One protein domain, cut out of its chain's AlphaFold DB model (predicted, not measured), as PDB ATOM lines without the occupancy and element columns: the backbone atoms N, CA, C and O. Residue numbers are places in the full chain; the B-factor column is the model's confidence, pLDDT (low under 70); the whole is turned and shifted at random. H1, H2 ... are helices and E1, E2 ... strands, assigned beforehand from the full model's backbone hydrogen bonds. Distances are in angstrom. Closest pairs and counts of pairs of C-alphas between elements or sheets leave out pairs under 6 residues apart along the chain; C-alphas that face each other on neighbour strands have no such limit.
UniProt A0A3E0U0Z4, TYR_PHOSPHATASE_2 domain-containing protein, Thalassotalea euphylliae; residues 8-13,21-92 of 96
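What this domain is: This is residues 8 to 13 and 21 to 92 of the 96 residues of the protein "TYR_PHOSPHATASE_2 domain-containing protein" of Thalassotalea euphylliae (UniProt A0A3E0U0Z4). Helix H2 runs through the middle, with H3 and H4 packed on it and a ribbon of two parallel strands, E1 and E2, on another side, where E2 is the strand nearer to H2. H1 packs on the beginnings of the two strands, away from the other helices. The printed part has 78 residues, with four named helices and two named strands in the order E1, H1, E2, H2, H3, H4; the class is mostly helix. It is compact, with a radius of gyration of the C-alphas of 12.1 A and spans of 32 by 27 by 23 A.

How they stand to each other: E1, residues 8 to 11, and E2, residues 38 to 42, are parallel neighbours at 11 degrees; N 10 and O 40, 3.0 A, and N 40 and O 8, 2.9 A, are within hydrogen-bond range. The closest C-alphas of H1, residues 27 to 34, and E2 are those of Ile 32 and Ala 38, 6.6 A apart. Those of E2 and H2, residues 48 to 60, are His 42 and Thr 50, 5.3 A. H1 and H2 are apart. H2 and H3, residues 65 to 75, form a helical hairpin: they touch, closest at the C-alphas of Ala 55 and Val 68, 5.8 A, with a steep tilt of 44 degrees, opposite ways. H4, residues 83 to 91, touches H2, closest at the C-alphas of Leu 52 and Gln 85, 6.7 A, with a shallow tilt of 8 degrees, the same way. H3 and H4 are close but not clearly touching, with the C-alphas of Lys 65 and Glu 90 7.6 A apart. Every O i to N i+4 pair is within hydrogen-bond range in H1, H2 and H4; in H3, 6 of 7 are.

Where its parts are: E1 begins at C-alpha 8 (17.672, -2.887, -30.322) and measures 9.8 A; H1 measures 10.6 A and E2 13.2 A. H2, 18.6 A, begins at C-alpha 48 (21.066, -5.608, -49.243). H3 measures 16.0 A; H4, 12.3 A, ends at C-alpha 91 (12.149, 8.289, -53.133).

The domain as a whole: The two C-alphas farthest apart, of Asn 35 and Pro 83, are 34.4 A apart. Residues 14 to 20 are not printed, and C-alphas 13 and 21 are 13.0 A apart across this cut. Of the links printed whole, H3 to H4 is short and the others are tight. Residues 8 to 13 and 21 to 27 have pLDDT under 70.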
ATOM      1  N   SER A   8      18.910  -2.526 -29.613       58.81
ATOM      2  CA  SER A   8      17.672  -2.887 -30.322       58.81
ATOM      3  C   SER A   8      18.007  -3.674 -31.590       58.81
ATOM      4  O   SER A   8      18.949  -3.321 -32.304       58.81
ATOM      5  N   TYR A   9      17.253  -4.743 -31.857       56.53
ATOM      6  CA  TYR A   9      17.419  -5.610 -33.024       56.53
ATOM      7  C   TYR A   9      16.336  -5.341 -34.066       56.53
ATOM      8  O   TYR A   9      15.155  -5.575 -33.820       56.53
ATOM      9  N   ILE A  10      16.749  -4.950 -35.272       63.19
ATOM     10  CA  ILE A  10      15.850  -4.866 -36.427       63.19
ATOM     11  C   ILE A  10      16.054  -6.115 -37.295       63.19
ATOM     12  O   ILE A  10      17.052  -6.220 -38.019       63.19
ATOM     13  N   TYR A  11      15.109  -7.065 -37.229       56.50
ATOM     14  CA  TYR A  11      15.094  -8.266 -38.074       56.50
ATOM     15  C   TYR A  11      14.247  -8.050 -39.332       56.50
ATOM     16  O   TYR A  11      13.026  -7.926 -39.273       56.50
ATOM     17  N   LEU A  12      14.885  -8.047 -40.505       59.91
ATOM     18  CA  LEU A  12      14.199  -7.775 -41.774       59.91
ATOM     19  C   LEU A  12      13.798  -9.083 -42.485       59.91
ATOM     20  O   LEU A  12      14.661  -9.830 -42.970       59.91
ATOM     21  N   THR A  13      12.492  -9.356 -42.624       48.00
ATOM     22  CA  THR A  13      11.932 -10.496 -43.394       48.00
ATOM     23  C   THR A  13      11.529 -10.085 -44.826       48.00
ATOM     24  O   THR A  13      11.839  -8.980 -45.274       48.00
ATOM     25  N   ILE A  21       6.452   0.887 -41.204       51.06
ATOM     26  CA  ILE A  21       7.684   1.528 -40.690       51.06
ATOM     27  C   ILE A  21       7.405   2.943 -40.134       51.06
ATOM     28  O   ILE A  21       8.198   3.500 -39.385       51.06
ATOM     29  N   LYS A  22       6.271   3.565 -40.476       47.53
ATOM     30  CA  LYS A  22       6.156   5.032 -40.410       47.53
ATOM     31  C   LYS A  22       5.837   5.655 -39.046       47.53
ATOM     32  O   LYS A  22       5.974   6.867 -38.944       47.53
ATOM     33  N   LYS A  23       5.398   4.918 -38.016       44.97
ATOM     34  CA  LYS A  23       4.961   5.570 -36.755       44.97
ATOM     35  C   LYS A  23       5.460   4.936 -35.453       44.97
ATOM     36  O   LYS A  23       5.703   5.668 -34.503       44.97
ATOM     37  N   HIS A  24       5.669   3.619 -35.407       48.59
ATOM     38  CA  HIS A  24       6.197   2.932 -34.212       48.59
ATOM     39  C   HIS A  24       7.724   2.732 -34.230       48.59
ATOM     40  O   HIS A  24       8.337   2.631 -33.174       48.59
ATOM     41  N   PHE A  25       8.331   2.731 -35.418       60.09
ATOM     42  CA  PHE A  25       9.735   2.367 -35.672       60.09
ATOM     43  C   PHE A  25      10.751   3.510 -35.528       60.09
ATOM     44  O   PHE A  25      11.933   3.312 -35.782       60.09
ATOM     45  N   TRP A  26      10.302   4.736 -35.252       64.81
ATOM     46  CA  TRP A  26      11.209   5.884 -35.150       64.81
ATOM     47  C   TRP A  26      11.328   6.402 -33.721       64.81
ATOM     48  O   TRP A  26      12.429   6.718 -33.278       64.81
ATOM     49  N   GLY A  27      10.229   6.435 -32.962       66.06
ATOM     50  CA  GLY A  27      10.256   6.945 -31.588       66.06
ATOM     51  C   GLY A  27      11.221   6.177 -30.677       66.06
ATOM     52  O   GLY A  27      11.907   6.782 -29.856       66.06
ATOM     53  N   HIS A  28      11.321   4.857 -30.847       72.12
ATOM     54  CA  HIS A  28      12.146   4.009 -29.991       72.12
ATOM     55  C   HIS A  28      13.629   4.018 -30.407       72.12
ATOM     56  O   HIS A  28      14.507   4.268 -29.582       72.12
ATOM     57  N   GLU A  29      13.921   3.823 -31.690       72.12
ATOM     58  CA  GLU A  29      15.271   3.789 -32.255       72.12
ATOM     59  C   GLU A  29      15.980   5.136 -32.101       72.12
ATOM     60  O   GLU A  29      17.141   5.174 -31.701       72.12
ATOM     61  N   SER A  30      15.272   6.245 -32.327       72.88
ATOM     62  CA  SER A  30      15.826   7.592 -32.123       72.88
ATOM     63  C   SER A  30      16.178   7.843 -30.675       72.88
ATOM     64  O   SER A  30      17.222   8.411 -30.389       72.88
ATOM     65  N   SER A  31      15.324   7.406 -29.745       77.38
ATOM     66  CA  SER A  31      15.604   7.509 -28.314       77.38
ATOM     67  C   SER A  31      16.877   6.747 -27.950       77.38
ATOM     68  O   SER A  31      17.711   7.263 -27.210       77.38
ATOM     69  N   ILE A  32      17.079   5.552 -28.508       80.00
ATOM     70  CA  ILE A  32      18.310   4.782 -28.296       80.00
ATOM     71  C   ILE A  32      19.518   5.543 -28.846       80.00
ATOM     72  O   ILE A  32      20.487   5.730 -28.116       80.00
ATOM     73  N   LEU A  33      19.457   6.007 -30.095       77.50
ATOM     74  CA  LEU A  33      20.575   6.695 -30.747       77.50
ATOM     75  C   LEU A  33      20.908   8.035 -30.068       77.50
ATOM     76  O   LEU A  33      22.078   8.318 -29.816       77.50
ATOM     77  N   ASN A  34      19.895   8.815 -29.678       77.94
ATOM     78  CA  ASN A  34      20.059  10.076 -28.947       77.94
ATOM     79  C   ASN A  34      20.640   9.865 -27.540       77.94
ATOM     80  O   ASN A  34      21.354  10.725 -27.034       77.94
ATOM     81  N   ASN A  35      20.383   8.707 -26.926       81.44
ATOM     82  CA  ASN A  35      20.939   8.320 -25.629       81.44
ATOM     83  C   ASN A  35      22.260   7.535 -25.747       81.44
ATOM     84  O   ASN A  35      22.618   6.808 -24.822       81.44
ATOM     85  N   GLN A  36      22.977   7.649 -26.875       79.94
ATOM     86  CA  GLN A  36      24.264   6.974 -27.121       79.94
ATOM     87  C   GLN A  36      24.190   5.434 -27.032       79.94
ATOM     88  O   GLN A  36      25.190   4.754 -26.798       79.94
ATOM     89  N   GLY A  37      22.996   4.870 -27.214       78.88
ATOM     90  CA  GLY A  37      22.780   3.436 -27.346       78.88
ATOM     91  C   GLY A  37      23.132   2.927 -28.746       78.88
ATOM     92  O   GLY A  37      23.456   3.691 -29.654       78.88
ATOM     93  N   ALA A  38      23.051   1.610 -28.935       79.56
ATOM     94  CA  ALA A  38      23.407   0.963 -30.194       79.56
ATOM     95  C   ALA A  38      22.191   0.286 -30.839       79.56
ATOM     96  O   ALA A  38      21.346  -0.297 -30.162       79.56
ATOM     97  N   VAL A  39      22.119   0.312 -32.169       83.25
ATOM     98  CA  VAL A  39      21.093  -0.407 -32.939       83.25
ATOM     99  C   VAL A  39      21.775  -1.433 -33.835       83.25
ATOM    100  O   VAL A  39      22.611  -1.088 -34.671       83.25
ATOM    101  N   ALA A  40      21.412  -2.705 -33.671       86.06
ATOM    102  CA  ALA A  40      21.877  -3.791 -34.520       86.06
ATOM    103  C   ALA A  40      20.850  -4.060 -35.629       86.06
ATOM    104  O   ALA A  40      19.703  -4.435 -35.377       86.06
ATOM    105  N   VAL A  41      21.274  -3.909 -36.884       85.69
ATOM    106  CA  VAL A  41      20.432  -4.160 -38.060       85.69
ATOM    107  C   VAL A  41      20.942  -5.392 -38.790       85.69
ATOM    108  O   VAL A  41      22.101  -5.434 -39.210       85.69
ATOM    109  N   HIS A  42      20.081  -6.385 -39.021       84.38
ATOM    110  CA  HIS A  42      20.472  -7.539 -39.824       84.38
ATOM    111  C   HIS A  42      19.346  -8.123 -40.680       84.38
ATOM    112  O   HIS A  42      18.152  -7.877 -40.523       84.38
ATOM    113  N   CYS A  43      19.769  -8.906 -41.663       83.19
ATOM    114  CA  CYS A  43      18.911  -9.736 -42.489       83.19
ATOM    115  C   CYS A  43      19.635 -11.068 -42.725       83.19
ATOM    116  O   CYS A  43      20.731 -11.269 -42.209       83.19
ATOM    117  N   LYS A  44      19.089 -11.961 -43.559       83.50
ATOM    118  CA  LYS A  44      19.743 -13.252 -43.856       83.50
ATOM    119  C   LYS A  44      21.183 -13.121 -44.392       83.50
ATOM    120  O   LYS A  44      22.036 -13.904 -44.014       83.50
ATOM    121  N   GLY A  45      21.439 -12.165 -45.290       80.81
ATOM    122  CA  GLY A  45      22.741 -12.001 -45.964       80.81
ATOM    123  C   GLY A  45      23.524 -10.747 -45.560       80.81
ATOM    124  O   GLY A  45      24.506 -10.411 -46.211       80.81
ATOM    125  N   GLY A  46      23.042  -9.991 -44.571       77.06
ATOM    126  CA  GLY A  46      23.729  -8.822 -43.997       77.06
ATOM    127  C   GLY A  46      24.041  -7.625 -44.915       77.06
ATOM    128  O   GLY A  46      24.576  -6.643 -44.419       77.06
ATOM    129  N   SER A  47      23.734  -7.672 -46.221       80.44
ATOM    130  CA  SER A  47      24.172  -6.640 -47.188       80.44
ATOM    131  C   SER A  47      23.026  -5.795 -47.759       80.44
ATOM    132  O   SER A  47      22.964  -4.605 -47.488       80.44
ATOM    133  N   GLY A  48      22.085  -6.384 -48.510       88.56
ATOM    134  CA  GLY A  48      21.066  -5.608 -49.243       88.56
ATOM    135  C   GLY A  48      20.074  -4.859 -48.343       88.56
ATOM    136  O   GLY A  48      20.106  -3.638 -48.245       88.56
ATOM    137  N   ARG A  49      19.200  -5.598 -47.641       90.25
ATOM    138  CA  ARG A  49      18.184  -4.997 -46.749       90.25
ATOM    139  C   ARG A  49      18.806  -4.292 -45.545       90.25
ATOM    140  O   ARG A  49      18.321  -3.247 -45.142       90.25
ATOM    141  N   THR A  50      19.890  -4.854 -45.011       90.44
ATOM    142  CA  THR A  50      20.669  -4.234 -43.934       90.44
ATOM    143  C   THR A  50      21.205  -2.871 -44.361       90.44
ATOM    144  O   THR A  50      20.947  -1.891 -43.676       90.44
ATOM    145  N   GLY A  51      21.877  -2.791 -45.513       93.44
ATOM    146  CA  GLY A  51      22.395  -1.531 -46.041       93.44
ATOM    147  C   GLY A  51      21.291  -0.521 -46.334       93.44
ATOM    148  O   GLY A  51      21.446   0.647 -46.004       93.44
ATOM    149  N   LEU A  52      20.146  -0.971 -46.865       93.56
ATOM    150  CA  LEU A  52      18.993  -0.096 -47.069       93.56
ATOM    151  C   LEU A  52      18.502   0.513 -45.750       93.56
ATOM    152  O   LEU A  52      18.369   1.723 -45.670       93.56
ATOM    153  N   VAL A  53      18.258  -0.286 -44.709       91.69
ATOM    154  CA  VAL A  53      17.749   0.247 -43.432       91.69
ATOM    155  C   VAL A  53      18.753   1.176 -42.758       91.69
ATOM    156  O   VAL A  53      18.353   2.231 -42.281       91.69
ATOM    157  N   ILE A  54      20.047   0.847 -42.784       92.88
ATOM    158  CA  ILE A  54      21.093   1.751 -42.281       92.88
ATOM    159  C   ILE A  54      21.064   3.080 -43.049       92.88
ATOM    160  O   ILE A  54      21.113   4.140 -42.433       92.88
ATOM    161  N   ALA A  55      20.913   3.039 -44.375       94.75
ATOM    162  CA  ALA A  55      20.825   4.242 -45.192       94.75
ATOM    163  C   ALA A  55      19.607   5.112 -44.825       94.75
ATOM    164  O   ALA A  55      19.724   6.327 -44.703       94.75
ATOM    165  N   LEU A  56      18.443   4.497 -44.594       92.44
ATOM    166  CA  LEU A  56      17.236   5.218 -44.175       92.44
ATOM    167  C   LEU A  56      17.396   5.860 -42.790       92.44
ATOM    168  O   LEU A  56      16.966   6.994 -42.602       92.44
ATOM    169  N   LEU A  57      18.041   5.165 -41.847       89.62
ATOM    170  CA  LEU A  57      18.339   5.712 -40.521       89.62
ATOM    171  C   LEU A  57      19.254   6.936 -40.620       89.62
ATOM    172  O   LEU A  57      18.975   7.948 -39.991       89.62
ATOM    173  N   LEU A  58      20.305   6.879 -41.444       91.69
ATOM    174  CA  LEU A  58      21.200   8.022 -41.641       91.69
ATOM    175  C   LEU A  58      20.482   9.213 -42.291       91.69
ATOM    176  O   LEU A  58      20.645  10.336 -41.828       91.69
ATOM    177  N   LEU A  59      19.628   8.991 -43.295       92.06
ATOM    178  CA  LEU A  59      18.809  10.080 -43.850       92.06
ATOM    179  C   LEU A  59      17.920  10.725 -42.788       92.06
ATOM    180  O   LEU A  59      17.773  11.942 -42.746       92.06
ATOM    181  N   GLN A  60      17.332   9.904 -41.925       87.31
ATOM    182  CA  GLN A  60      16.466  10.373 -40.858       87.31
ATOM    183  C   GLN A  60      17.238  11.128 -39.755       87.31
ATOM    184  O   GLN A  60      16.675  12.001 -39.103       87.31
ATOM    185  N   LEU A  61      18.537  10.854 -39.596       86.56
ATOM    186  CA  LEU A  61      19.455  11.616 -38.741       86.56
ATOM    187  C   LEU A  61      19.952  12.927 -39.382       86.56
ATOM    188  O   LEU A  61      20.735  13.641 -38.761       86.56
ATOM    189  N   GLY A  62      19.510  13.256 -40.600       90.56
ATOM    190  CA  GLY A  62      19.801  14.531 -41.261       90.56
ATOM    191  C   GLY A  62      20.972  14.511 -42.246       90.56
ATOM    192  O   GLY A  62      21.311  15.558 -42.794       90.56
ATOM    193  N   TYR A  63      21.572  13.350 -42.515       94.44
ATOM    194  CA  TYR A  63      22.592  13.225 -43.560       94.44
ATOM    195  C   TYR A  63      21.967  13.334 -44.951       94.44
ATOM    196  O   TYR A  63      20.823  12.920 -45.168       94.44
ATOM    197  N   ASN A  64      22.721  13.845 -45.928       95.69
ATOM    198  CA  ASN A  64      22.222  13.914 -47.300       95.69
ATOM    199  C   ASN A  64      22.409  12.582 -48.051       95.69
ATOM    200  O   ASN A  64      23.217  11.730 -47.685       95.69
ATOM    201  N   LYS A  65      21.642  12.380 -49.129       95.81
ATOM    202  CA  LYS A  65      21.605  11.098 -49.860       95.81
ATOM    203  C   LYS A  65      22.959  10.656 -50.407       95.81
ATOM    204  O   LYS A  65      23.271   9.472 -50.300       95.81
ATOM    205  N   SER A  66      23.749  11.574 -50.960       96.25
ATOM    206  CA  SER A  66      25.092  11.276 -51.470       96.25
ATOM    207  C   SER A  66      26.009  10.753 -50.366       96.25
ATOM    208  O   SER A  66      26.543   9.653 -50.500       96.25
ATOM    209  N   GLU A  67      26.099  11.473 -49.244       96.88
ATOM    210  CA  GLU A  67      26.915  11.072 -48.091       96.88
ATOM    211  C   GLU A  67      26.492   9.704 -47.560       96.88
ATOM    212  O   GLU A  67      27.321   8.850 -47.258       96.88
ATOM    213  N   VAL A  68      25.182   9.466 -47.469       97.38
ATOM    214  CA  VAL A  68      24.653   8.191 -46.988       97.38
ATOM    215  C   VAL A  68      25.065   7.027 -47.881       97.38
ATOM    216  O   VAL A  68      25.463   5.981 -47.365       97.38
ATOM    217  N   VAL A  69      24.981   7.179 -49.206       96.62
ATOM    218  CA  VAL A  69      25.406   6.126 -50.138       96.62
ATOM    219  C   VAL A  69      26.890   5.823 -49.949       96.62
ATOM    220  O   VAL A  69      27.246   4.652 -49.806       96.62
ATOM    221  N   GLU A  70      27.730   6.856 -49.882       97.50
ATOM    222  CA  GLU A  70      29.177   6.721 -49.686       97.50
ATOM    223  C   GLU A  70      29.512   6.022 -48.363       97.50
ATOM    224  O   GLU A  70      30.205   5.001 -48.360       97.50
ATOM    225  N   MET A  71      28.958   6.498 -47.244       97.06
ATOM    226  CA  MET A  71      29.188   5.924 -45.913       97.06
ATOM    227  C   MET A  71      28.761   4.456 -45.837       97.06
ATOM    228  O   MET A  71      29.484   3.604 -45.313       97.06
ATOM    229  N   VAL A  72      27.580   4.133 -46.371       95.75
ATOM    230  CA  VAL A  72      27.051   2.767 -46.319       95.75
ATOM    231  C   VAL A  72      27.865   1.840 -47.219       95.75
ATOM    232  O   VAL A  72      28.170   0.718 -46.808       95.75
ATOM    233  N   GLN A  73      28.245   2.280 -48.421       96.50
ATOM    234  CA  GLN A  73      29.016   1.456 -49.351       96.50
ATOM    235  C   GLN A  73      30.481   1.292 -48.940       96.50
ATOM    236  O   GLN A  73      31.041   0.226 -49.195       96.50
ATOM    237  N   ALA A  74      31.071   2.252 -48.222       96.81
ATOM    238  CA  ALA A  74      32.409   2.109 -47.647       96.81
ATOM    239  C   ALA A  74      32.512   0.889 -46.709       96.81
ATOM    240  O   ALA A  74      33.510   0.172 -46.716       96.81
ATOM    241  N   ILE A  75      31.452   0.606 -45.943       93.94
ATOM    242  CA  ILE A  75      31.394  -0.539 -45.016       93.94
ATOM    243  C   ILE A  75      30.780  -1.774 -45.691       93.94
ATOM    244  O   ILE A  75      31.161  -2.918 -45.422       93.94
ATOM    245  N   ARG A  76      29.784  -1.569 -46.558       91.69
ATOM    246  CA  ARG A  76      29.021  -2.618 -47.245       91.69
ATOM    247  C   ARG A  76      28.994  -2.336 -48.752       91.69
ATOM    248  O   ARG A  76      27.961  -1.898 -49.257       91.69
ATOM    249  N   PRO A  77      30.044  -2.697 -49.514       93.69
ATOM    250  CA  PRO A  77      30.163  -2.333 -50.935       93.69
ATOM    251  C   PRO A  77      29.010  -2.801 -51.836       93.69
ATOM    252  O   PRO A  77      28.793  -2.266 -52.915       93.69
ATOM    253  N   LYS A  78      28.249  -3.817 -51.404       93.31
ATOM    254  CA  LYS A  78      27.093  -4.367 -52.135       93.31
ATOM    255  C   LYS A  78      25.740  -3.786 -51.696       93.31
ATOM    256  O   LYS A  78      24.697  -4.249 -52.161       93.31
ATOM    257  N   ALA A  79      25.722  -2.825 -50.775       93.56
ATOM    258  CA  ALA A  79      24.508  -2.127 -50.370       93.56
ATOM    259  C   ALA A  79      24.023  -1.179 -51.479       93.56
ATOM    260  O   ALA A  79      24.825  -0.603 -52.209       93.56
ATOM    261  N   LEU A  80      22.699  -1.026 -51.611       93.44
ATOM    262  CA  LEU A  80      22.056  -0.136 -52.594       93.44
ATOM    263  C   LEU A  80      22.420  -0.407 -54.073       93.44
ATOM    264  O   LEU A  80      22.154   0.418 -54.940       93.44
ATOM    265  N   VAL A  81      22.969  -1.587 -54.387       93.94
ATOM    266  CA  VAL A  81      23.220  -2.033 -55.774       93.94
ATOM    267  C   VAL A  81      21.942  -2.568 -56.430       93.94
ATOM    268  O   VAL A  81      21.754  -2.444 -57.636       93.94
ATOM    269  N   ASN A  82      21.033  -3.159 -55.645       92.56
ATOM    270  CA  ASN A  82      19.761  -3.648 -56.169       92.56
ATOM    271  C   ASN A  82      18.886  -2.461 -56.639       92.56
ATOM    272  O   ASN A  82      18.582  -1.592 -55.815       92.56
ATOM    273  N   PRO A  83      18.414  -2.442 -57.902       93.25
ATOM    274  CA  PRO A  83      17.678  -1.303 -58.453       93.25
ATOM    275  C   PRO A  83      16.416  -0.939 -57.670       93.25
ATOM    276  O   PRO A  83      16.146   0.238 -57.456       93.25
ATOM    277  N   SER A  84      15.663  -1.930 -57.185       90.19
ATOM    278  CA  SER A  84      14.445  -1.689 -56.408       90.19
ATOM    279  C   SER A  84      14.749  -1.054 -55.048       90.19
ATOM    280  O   SER A  84      14.024  -0.160 -54.618       90.19
ATOM    281  N   GLN A  85      15.836  -1.469 -54.386       90.31
ATOM    282  CA  GLN A  85      16.279  -0.883 -53.114       90.31
ATOM    283  C   GLN A  85      16.810   0.538 -53.305       90.31
ATOM    284  O   GLN A  85      16.435   1.428 -52.546       90.31
ATOM    285  N   LYS A  86      17.622   0.762 -54.345       94.38
ATOM    286  CA  LYS A  86      18.117   2.096 -54.700       94.38
ATOM    287  C   LYS A  86      16.960   3.039 -55.019       94.38
ATOM    288  O   LYS A  86      16.851   4.100 -54.426       94.38
ATOM    289  N   ALA A  87      16.038   2.619 -55.883       92.94
ATOM    290  CA  ALA A  87      14.883   3.429 -56.250       92.94
ATOM    291  C   ALA A  87      13.976   3.742 -55.045       92.94
ATOM    292  O   ALA A  87      13.394   4.821 -54.979       92.94
ATOM    293  N   PHE A  88      13.848   2.818 -54.086       92.62
ATOM    294  CA  PHE A  88      13.156   3.099 -52.830       92.62
ATOM    295  C   PHE A  88      13.888   4.165 -52.004       92.62
ATOM    296  O   PHE A  88      13.257   5.129 -51.580       92.62
ATOM    297  N   PHE A  89      15.203   4.018 -51.815       94.50
ATOM    298  CA  PHE A  89      16.041   4.978 -51.094       94.50
ATOM    299  C   PHE A  89      15.957   6.390 -51.697       94.50
ATOM    300  O   PHE A  89      15.715   7.357 -50.977       94.50
ATOM    301  N   GLU A  90      16.034   6.511 -53.024       95.12
ATOM    302  CA  GLU A  90      15.938   7.805 -53.713       95.12
ATOM    303  C   GLU A  90      14.577   8.489 -53.536       95.12
ATOM    304  O   GLU A  90      14.500   9.715 -53.495       95.12
ATOM    305  N   ARG A  91      13.487   7.726 -53.383       93.81
ATOM    306  CA  ARG A  91      12.149   8.289 -53.133       93.81
ATOM    307  C   ARG A  91      11.858   8.540 -51.659       93.81
ATOM    308  O   ARG A  91      10.895   9.242 -51.355       93.81
ATOM    309  N   PHE A  92      12.637   7.957 -50.752       90.69
ATOM    310  CA  PHE A  92      12.420   8.122 -49.325       90.69
ATOM    311  C   PHE A  92      12.612   9.585 -48.916       90.69
ATOM    312  O   PHE A  92      13.531  10.262 -49.392       90.69
TER     313      PHE A  92